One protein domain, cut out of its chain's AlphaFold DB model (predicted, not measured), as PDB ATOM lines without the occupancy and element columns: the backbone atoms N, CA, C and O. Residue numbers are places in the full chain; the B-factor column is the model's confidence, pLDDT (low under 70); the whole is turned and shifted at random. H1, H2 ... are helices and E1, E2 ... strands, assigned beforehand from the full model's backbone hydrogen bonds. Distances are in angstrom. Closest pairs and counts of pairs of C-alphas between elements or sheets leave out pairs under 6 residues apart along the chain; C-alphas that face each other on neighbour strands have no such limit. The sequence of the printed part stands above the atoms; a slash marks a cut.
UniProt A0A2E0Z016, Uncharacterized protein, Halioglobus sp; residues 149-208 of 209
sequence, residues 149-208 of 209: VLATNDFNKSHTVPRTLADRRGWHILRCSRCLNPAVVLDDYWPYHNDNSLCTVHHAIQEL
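AT A GLANCE: This is residues 149 to 208 of the 209 residues of an uncharacterized protein of Halioglobus sp (UniProt A0A2E0Z016). With little regular structure, the domain is a small strand hairpin, E1 and E2, with helix H1 at one end of the long axis, a long looping stretch, residues 170 to 199, through the middle, and helix H2 at the other end. The 60 printed residues run E1, E2, H1, H2, mixed in class, with 22 in named elements. The sheet is E1 - E2, antiparallel; the whole is compact, radius of gyration of the C-alphas 11.3 A, yet elongated, 36 by 22 by 15 A.

HOW THE PARTS SIT: E1, residues 149 to 152, and E2, residues 159 to 162, form an antiparallel hairpin at 128 degrees, with N 151 and O 159 within hydrogen-bond range at 2.8 A. Residues 151 to 152 also pair, antiparallel, with residues 172 to 173. The closest C-alphas of E1 and H1, residues 163 to 169, are those of Val 149 and Arg 163, 5.6 A apart. H2, residues 200 to 206, is apart from E1, E2 and H1. In H1 and H2 every O i to N i+4 pair is within hydrogen-bond range.

IN THESE COORDINATES: E1 begins at C-alpha 149 (46.886, -19.140, 93.602); H2, 10.4 A long, ends at C-alpha 206 (47.623, -33.095, 108.516). E1 and E2 each measure 9.7 A, H1 9.8 A.

THE WHOLE: The C-alphas farthest apart, Arg 168 and Leu 208, are 36.9 A apart. The printed part has no cut; the link from H1 to H2 is long. Residues 200 and 203 to 208 have pLDDT under 70.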
ATOM      1  N   VAL A 149      47.079 -17.724  93.898       85.94
ATOM      2  CA  VAL A 149      46.886 -19.140  93.602       85.94
ATOM      3  C   VAL A 149      48.176 -19.738  93.061       85.94
ATOM      4  O   VAL A 149      48.951 -19.049  92.394       85.94
ATOM      5  N   LEU A 150      48.390 -21.031  93.299       87.38
ATOM      6  CA  LEU A 150      49.254 -21.821  92.432       87.38
ATOM      7  C   LEU A 150      48.462 -22.146  91.165       87.38
ATOM      8  O   LEU A 150      47.357 -22.681  91.236       87.38
ATOM      9  N   ALA A 151      49.004 -21.792  90.007       92.25
ATOM     10  CA  ALA A 151      48.401 -22.088  88.718       92.25
ATOM     11  C   ALA A 151      49.447 -22.608  87.734       92.25
ATOM     12  O   ALA A 151      50.630 -22.296  87.844       92.25
ATOM     13  N   THR A 152      49.007 -23.385  86.756       93.50
ATOM     14  CA  THR A 152      49.845 -23.885  85.668       93.50
ATOM     15  C   THR A 152      49.194 -23.593  84.324       93.50
ATOM     16  O   THR A 152      47.970 -23.535  84.206       93.50
ATOM     17  N   ASN A 153      50.011 -23.385  83.303       94.38
ATOM     18  CA  ASN A 153      49.574 -23.243  81.917       94.38
ATOM     19  C   ASN A 153      49.973 -24.442  81.048       94.38
ATOM     20  O   ASN A 153      49.529 -24.519  79.907       94.38
ATOM     21  N   ASP A 154      50.817 -25.337  81.560       92.88
ATOM     22  CA  ASP A 154      51.424 -26.422  80.789       92.88
ATOM     23  C   ASP A 154      51.532 -27.749  81.553       92.88
ATOM     24  O   ASP A 154      51.968 -28.740  80.976       92.88
ATOM     25  N   PHE A 155      51.150 -27.770  82.834       90.75
ATOM     26  CA  PHE A 155      51.326 -28.889  83.763       90.75
ATOM     27  C   PHE A 155      52.777 -29.366  83.930       90.75
ATOM     28  O   PHE A 155      53.002 -30.363  84.591       90.75
ATOM     29  N   ASN A 156      53.777 -28.640  83.432       83.50
ATOM     30  CA  ASN A 156      55.188 -28.919  83.710       83.50
ATOM     31  C   ASN A 156      55.694 -28.077  84.879       83.50
ATOM     32  O   ASN A 156      56.609 -28.475  85.598       83.50
ATOM     33  N   LYS A 157      55.115 -26.884  85.060       83.88
ATOM     34  CA  LYS A 157      55.504 -25.960  86.122       83.88
ATOM     35  C   LYS A 157      54.298 -25.292  86.762       83.88
ATOM     36  O   LYS A 157      53.329 -24.927  86.095       83.88
ATOM     37  N   SER A 158      54.371 -25.107  88.076       84.56
ATOM     38  CA  SER A 158      53.433 -24.272  88.813       84.56
ATOM     39  C   SER A 158      53.997 -22.864  89.008       84.56
ATOM     40  O   SER A 158      55.206 -22.631  89.116       84.56
ATOM     41  N   HIS A 159      53.094 -21.895  89.030       82.81
ATOM     42  CA  HIS A 159      53.382 -20.485  89.205       82.81
ATOM     43  C   HIS A 159      52.485 -19.932  90.299       82.81
ATOM     44  O   HIS A 159      51.266 -20.079  90.239       82.81
ATOM     45  N   THR A 160      53.069 -19.236  91.270       81.88
ATOM     46  CA  THR A 160      52.275 -18.402  92.170       81.88
ATOM     47  C   THR A 160      51.904 -17.108  91.459       81.88
ATOM     48  O   THR A 160      52.787 -16.343  91.068       81.88
ATOM     49  N   VAL A 161      50.609 -16.865  91.278       81.06
ATOM     50  CA  VAL A 161      50.083 -15.683  90.582       81.06
ATOM     51  C   VAL A 161      48.807 -15.170  91.246       81.06
ATOM     52  O   VAL A 161      48.118 -15.937  91.919       81.06
ATOM     53  N   PRO A 162      48.418 -13.902  91.014       83.44
ATOM     54  CA  PRO A 162      47.072 -13.450  91.338       83.44
ATOM     55  C   PRO A 162      46.023 -14.294  90.601       83.44
ATOM     56  O   PRO A 162      46.132 -14.524  89.395       83.44
ATOM     57  N   ARG A 163      44.959 -14.690  91.298       86.94
ATOM     58  CA  ARG A 163      43.791 -15.396  90.756       86.94
ATOM     59  C   ARG A 163      43.218 -14.671  89.546       86.94
ATOM     60  O   ARG A 163      42.959 -15.296  88.530       86.94
ATOM     61  N   THR A 164      43.118 -13.345  89.612       86.38
ATOM     62  CA  THR A 164      42.625 -12.518  88.500       86.38
ATOM     63  C   THR A 164      43.481 -12.638  87.239       86.38
ATOM     64  O   THR A 164      42.958 -12.526  86.131       86.38
ATOM     65  N   LEU A 165      44.791 -12.872  87.377       86.69
ATOM     66  CA  LEU A 165      45.685 -13.121  86.250       86.69
ATOM     67  C   LEU A 165      45.510 -14.543  85.711       86.69
ATOM     68  O   LEU A 165      45.437 -14.706  84.494       86.69
ATOM     69  N   ALA A 166      45.429 -15.541  86.597       91.81
ATOM     70  CA  ALA A 166      45.193 -16.930  86.211       91.81
ATOM     71  C   ALA A 166      43.869 -17.071  85.446       91.81
ATOM     72  O   ALA A 166      43.866 -17.576  84.326       91.81
ATOM     73  N   ASP A 167      42.786 -16.516  85.996       93.75
ATOM     74  CA  ASP A 167      41.456 -16.518  85.387       93.75
ATOM     75  C   ASP A 167      41.480 -15.811  84.019       93.75
ATOM     76  O   ASP A 167      41.000 -16.356  83.027       93.75
ATOM     77  N   ARG A 168      42.118 -14.632  83.916       95.62
ATOM     78  CA  ARG A 168      42.237 -13.883  82.648       95.62
ATOM     79  C   ARG A 168      43.014 -14.644  81.574       95.62
ATOM     80  O   ARG A 168      42.713 -14.500  80.394       95.62
ATOM     81  N   ARG A 169      44.052 -15.389  81.961       94.19
ATOM     82  CA  ARG A 169      44.902 -16.147  81.032       94.19
ATOM     83  C   ARG A 169      44.416 -17.575  80.786       94.19
ATOM     84  O   ARG A 169      45.060 -18.285  80.019       94.19
ATOM     85  N   GLY A 170      43.326 -17.997  81.428       95.56
ATOM     86  CA  GLY A 170      42.840 -19.375  81.358       95.56
ATOM     87  C   GLY A 170      43.824 -20.392  81.942       95.56
ATOM     88  O   GLY A 170      43.855 -21.536  81.497       95.56
ATOM     89  N   TRP A 171      44.667 -19.986  82.897       96.25
ATOM     90  CA  TRP A 171      45.595 -20.900  83.564       96.25
ATOM     91  C   TRP A 171      44.838 -21.799  84.540       96.25
ATOM     92  O   TRP A 171      43.906 -21.366  85.221       96.25
ATOM     93  N   HIS A 172      45.256 -23.057  84.639       95.25
ATOM     94  CA  HIS A 172      44.641 -24.023  85.530       95.25
ATOM     95  C   HIS A 172      45.078 -23.764  86.974       95.25
ATOM     96  O   HIS A 172      46.250 -23.917  87.314       95.25
ATOM     97  N   ILE A 173      44.132 -23.372  87.829       95.12
ATOM     98  CA  ILE A 173      44.364 -23.177  89.264       95.12
ATOM     99  C   ILE A 173      44.468 -24.541  89.945       95.12
ATOM    100  O   ILE A 173      43.505 -25.306  89.934       95.12
ATOM    101  N   LEU A 174      45.609 -24.798  90.579       93.25
ATOM    102  CA  LEU A 174      45.892 -26.014  91.333       93.25
ATOM    103  C   LEU A 174      45.134 -25.982  92.663       93.25
ATOM    104  O   LEU A 174      45.172 -24.994  93.403       93.25
ATOM    105  N   ARG A 175      44.397 -27.056  92.946       93.06
ATOM    106  CA  ARG A 175      43.451 -27.132  94.068       93.06
ATOM    107  C   ARG A 175      43.852 -28.212  95.052       93.06
ATOM    108  O   ARG A 175      44.500 -29.192  94.697       93.06
ATOM    109  N   CYS A 176      43.411 -28.021  96.286       91.44
ATOM    110  CA  CYS A 176      43.491 -29.034  97.321       91.44
ATOM    111  C   CYS A 176      42.785 -30.328  96.879       91.44
ATOM    112  O   CYS A 176      41.719 -30.277  96.275       91.44
ATOM    113  N   SER A 177      43.331 -31.491  97.223       93.00
ATOM    114  CA  SER A 177      42.672 -32.788  97.008       93.00
ATOM    115  C   SER A 177      41.414 -32.968  97.851       93.00
ATOM    116  O   SER A 177      40.516 -33.722  97.491       93.00
ATOM    117  N   ARG A 178      41.331 -32.253  98.974       88.88
ATOM    118  CA  ARG A 178      40.267 -32.396  99.975       88.88
ATOM    119  C   ARG A 178      39.160 -31.347  99.859       88.88
ATOM    120  O   ARG A 178      38.120 -31.486 100.493       88.88
ATOM    121  N   CYS A 179      39.369 -30.266  99.105       90.75
ATOM    122  CA  CYS A 179      38.347 -29.243  98.860       90.75
ATOM    123  C   CYS A 179      38.656 -28.400  97.619       90.75
ATOM    124  O   CYS A 179      39.675 -28.566  96.966       90.75
ATOM    125  N   LEU A 180      37.799 -27.429  97.307       88.06
ATOM    126  CA  LEU A 180      37.959 -26.585  96.116       88.06
ATOM    127  C   LEU A 180      38.878 -25.370  96.318       88.06
ATOM    128  O   LEU A 180      39.052 -24.577  95.389       88.06
ATOM    129  N   ASN A 181      39.462 -25.211  97.507       87.56
ATOM    130  CA  ASN A 181      40.374 -24.106  97.780       87.56
ATOM    131  C   ASN A 181      41.706 -24.290  97.030       87.56
ATOM    132  O   ASN A 181      42.138 -25.431  96.829       87.56
ATOM    133  N   PRO A 182      42.383 -23.190  96.648       87.69
ATOM    134  CA  PRO A 182      43.715 -23.254  96.054       87.69
ATOM    135  C   PRO A 182      44.695 -24.029  96.941       87.69
ATOM    136  O   PRO A 182      44.714 -23.842  98.162       87.69
ATOM    137  N   ALA A 183      45.494 -24.900  96.326       87.19
ATOM    138  CA  ALA A 183      46.568 -25.597  97.021       87.19
ATOM    139  C   ALA A 183      47.711 -24.622  97.343       87.19
ATOM    140  O   ALA A 183      48.063 -23.787  96.512       87.19
ATOM    141  N   VAL A 184      48.279 -24.738  98.543       76.00
ATOM    142  CA  VAL A 184      49.513 -24.049  98.966       76.00
ATOM    143  C   VAL A 184      50.725 -24.975  98.919       76.00
ATOM    144  O   VAL A 184      51.841 -24.500  98.737       76.00
ATOM    145  N   VAL A 185      50.491 -26.284  99.024       76.25
ATOM    146  CA  VAL A 185      51.482 -27.347  98.847       76.25
ATOM    147  C   VAL A 185      50.947 -28.302  97.790       76.25
ATOM    148  O   VAL A 185      49.752 -28.612  97.784       76.25
ATOM    149  N   LEU A 186      51.816 -28.704  96.870       81.25
ATOM    150  CA  LEU A 186      51.503 -29.678  95.832       81.25
ATOM    151  C   LEU A 186      52.052 -31.038  96.240       81.25
ATOM    152  O   LEU A 186      53.036 -31.107  96.969       81.25
ATOM    153  N   ASP A 187      51.413 -32.089  95.744       82.19
ATOM    154  CA  ASP A 187      51.942 -33.445  95.814       82.19
ATOM    155  C   ASP A 187      53.373 -33.505  95.246       82.19
ATOM    156  O   ASP A 187      53.657 -32.889  94.214       82.19
ATOM    157  N   ASP A 188      54.262 -34.259  95.893       77.44
ATOM    158  CA  ASP A 188      55.656 -34.429  95.455       77.44
ATOM    159  C   ASP A 188      55.762 -35.026  94.041       77.44
ATOM    160  O   ASP A 188      56.755 -34.816  93.342       77.44
ATOM    161  N   TYR A 189      54.724 -35.743  93.600       81.44
ATOM    162  CA  TYR A 189      54.612 -36.320  92.264       81.44
ATOM    163  C   TYR A 189      53.660 -35.541  91.343       81.44
ATOM    164  O   TYR A 189      53.278 -36.037  90.276       81.44
ATOM    165  N   TRP A 190      53.267 -34.318  91.712       83.62
ATOM    166  CA  TRP A 190      52.607 -33.393  90.790       83.62
ATOM    167  C   TRP A 190      53.494 -33.177  89.543       83.62
ATOM    168  O   TRP A 190      54.709 -33.018  89.683       83.62
ATOM    169  N   PRO A 191      52.943 -33.167  88.311       88.38
ATOM    170  CA  PRO A 191      51.523 -33.081  87.933       88.38
ATOM    171  C   PRO A 191      50.769 -34.415  87.850       88.38
ATOM    172  O   PRO A 191      49.581 -34.411  87.531       88.38
ATOM    173  N   TYR A 192      51.437 -35.548  88.066       88.94
ATOM    174  CA  TYR A 192      50.858 -36.876  87.836       88.94
ATOM    175  C   TYR A 192      49.943 -37.319  88.975       88.94
ATOM    176  O   TYR A 192      48.960 -38.019  88.742       88.94
ATOM    177  N   HIS A 193      50.250 -36.868  90.189       87.25
ATOM    178  CA  HIS A 193      49.434 -37.076  91.376       87.25
ATOM    179  C   HIS A 193      48.972 -35.742  91.956       87.25
ATOM    180  O   HIS A 193      49.596 -34.695  91.767       87.25
ATOM    181  N   ASN A 194      47.840 -35.784  92.654       87.50
ATOM    182  CA  ASN A 194      47.306 -34.630  93.368       87.50
ATOM    183  C   ASN A 194      46.802 -34.991  94.766       87.50
ATOM    184  O   ASN A 194      46.319 -34.105  95.461       87.50
ATOM    185  N   ASP A 195      46.883 -36.255  95.180       88.81
ATOM    186  CA  ASP A 195      46.225 -36.754  96.391       88.81
ATOM    187  C   ASP A 195      46.750 -36.056  97.655       88.81
ATOM    188  O   ASP A 195      45.977 -35.795  98.583       88.81
ATOM    189  N   ASN A 196      48.021 -35.638  97.642       81.81
ATOM    190  CA  ASN A 196      48.659 -34.904  98.735       81.81
ATOM    191  C   ASN A 196      48.750 -33.386  98.512       81.81
ATOM    192  O   ASN A 196      49.377 -32.690  99.306       81.81
ATOM    193  N   SER A 197      48.110 -32.830  97.478       85.94
ATOM    194  CA  SER A 197      48.029 -31.373  97.319       85.94
ATOM    195  C   SER A 197      47.041 -30.775  98.326       85.94
ATOM    196  O   SER A 197      45.865 -31.145  98.368       85.94
ATOM    197  N   LEU A 198      47.459 -29.790  99.118       80.75
ATOM    198  CA  LEU A 198      46.670 -29.278 100.246       80.75
ATOM    199  C   LEU A 198      46.524 -27.762 100.204       80.75
ATOM    200  O   LEU A 198      47.467 -27.040  99.891       80.75
ATOM    201  N   CYS A 199      45.339 -27.257 100.558       82.25
ATOM    202  CA  CYS A 199      45.162 -25.843 100.891       82.25
ATOM    203  C   CYS A 199      45.669 -25.563 102.311       82.25
ATOM    204  O   CYS A 199      45.852 -26.489 103.098       82.25
ATOM    205  N   THR A 200      45.819 -24.284 102.668       69.00
ATOM    206  CA  THR A 200      46.313 -23.856 103.990       69.00
ATOM    207  C   THR A 200      45.583 -24.538 105.144       69.00
ATOM    208  O   THR A 200      46.218 -24.992 106.089       69.00
ATOM    209  N   VAL A 201      44.253 -24.650 105.051       73.00
ATOM    210  CA  VAL A 201      43.422 -25.257 106.099       73.00
ATOM    211  C   VAL A 201      43.736 -26.743 106.260       73.00
ATOM    212  O   VAL A 201      43.926 -27.205 107.374       73.00
ATOM    213  N   HIS A 202      43.813 -27.493 105.160       74.00
ATOM    214  CA  HIS A 202      44.020 -28.938 105.223       74.00
ATOM    215  C   HIS A 202      45.476 -29.341 105.464       74.00
ATOM    216  O   HIS A 202      45.704 -30.352 106.120       74.00
ATOM    217  N   HIS A 203      46.442 -28.537 105.013       64.19
ATOM    218  CA  HIS A 203      47.850 -28.715 105.368       64.19
ATOM    219  C   HIS A 203      48.051 -28.555 106.876       64.19
ATOM    220  O   HIS A 203      48.646 -29.406 107.524       64.19
ATOM    221  N   ALA A 204      47.459 -27.508 107.460       57.28
ATOM    222  CA  ALA A 204      47.528 -27.263 108.896       57.28
ATOM    223  C   ALA A 204      46.828 -28.338 109.752       57.28
ATOM    224  O   ALA A 204      47.042 -28.366 110.958       57.28
ATOM    225  N   ILE A 205      45.978 -29.190 109.161       52.47
ATOM    226  CA  ILE A 205      45.300 -30.300 109.850       52.47
ATOM    227  C   ILE A 205      46.118 -31.600 109.768       52.47
ATOM    228  O   ILE A 205      46.064 -32.385 110.708       52.47
ATOM    229  N   GLN A 206      46.864 -31.846 108.684       47.84
ATOM    230  CA  GLN A 206      47.623 -33.095 108.516       47.84
ATOM    231  C   GLN A 206      48.867 -33.205 109.391       47.84
ATOM    232  O   GLN A 206      49.220 -34.309 109.774       47.84
ATOM    233  N   GLU A 207      49.497 -32.093 109.755       38.47
ATOM    234  CA  GLU A 207      50.630 -32.115 110.693       38.47
ATOM    235  C   GLU A 207      50.201 -32.264 112.168       38.47
ATOM    236  O   GLU A 207      51.019 -32.124 113.071       38.47
ATOM    237  N   LEU A 208      48.913 -32.529 112.426       31.48
ATOM    238  CA  LEU A 208      48.330 -32.688 113.765       31.48
ATOM    239  C   LEU A 208      47.808 -34.113 114.040       31.48
ATOM    240  O   LEU A 208      47.163 -34.328 115.067       31.48
TER     241      LEU A 208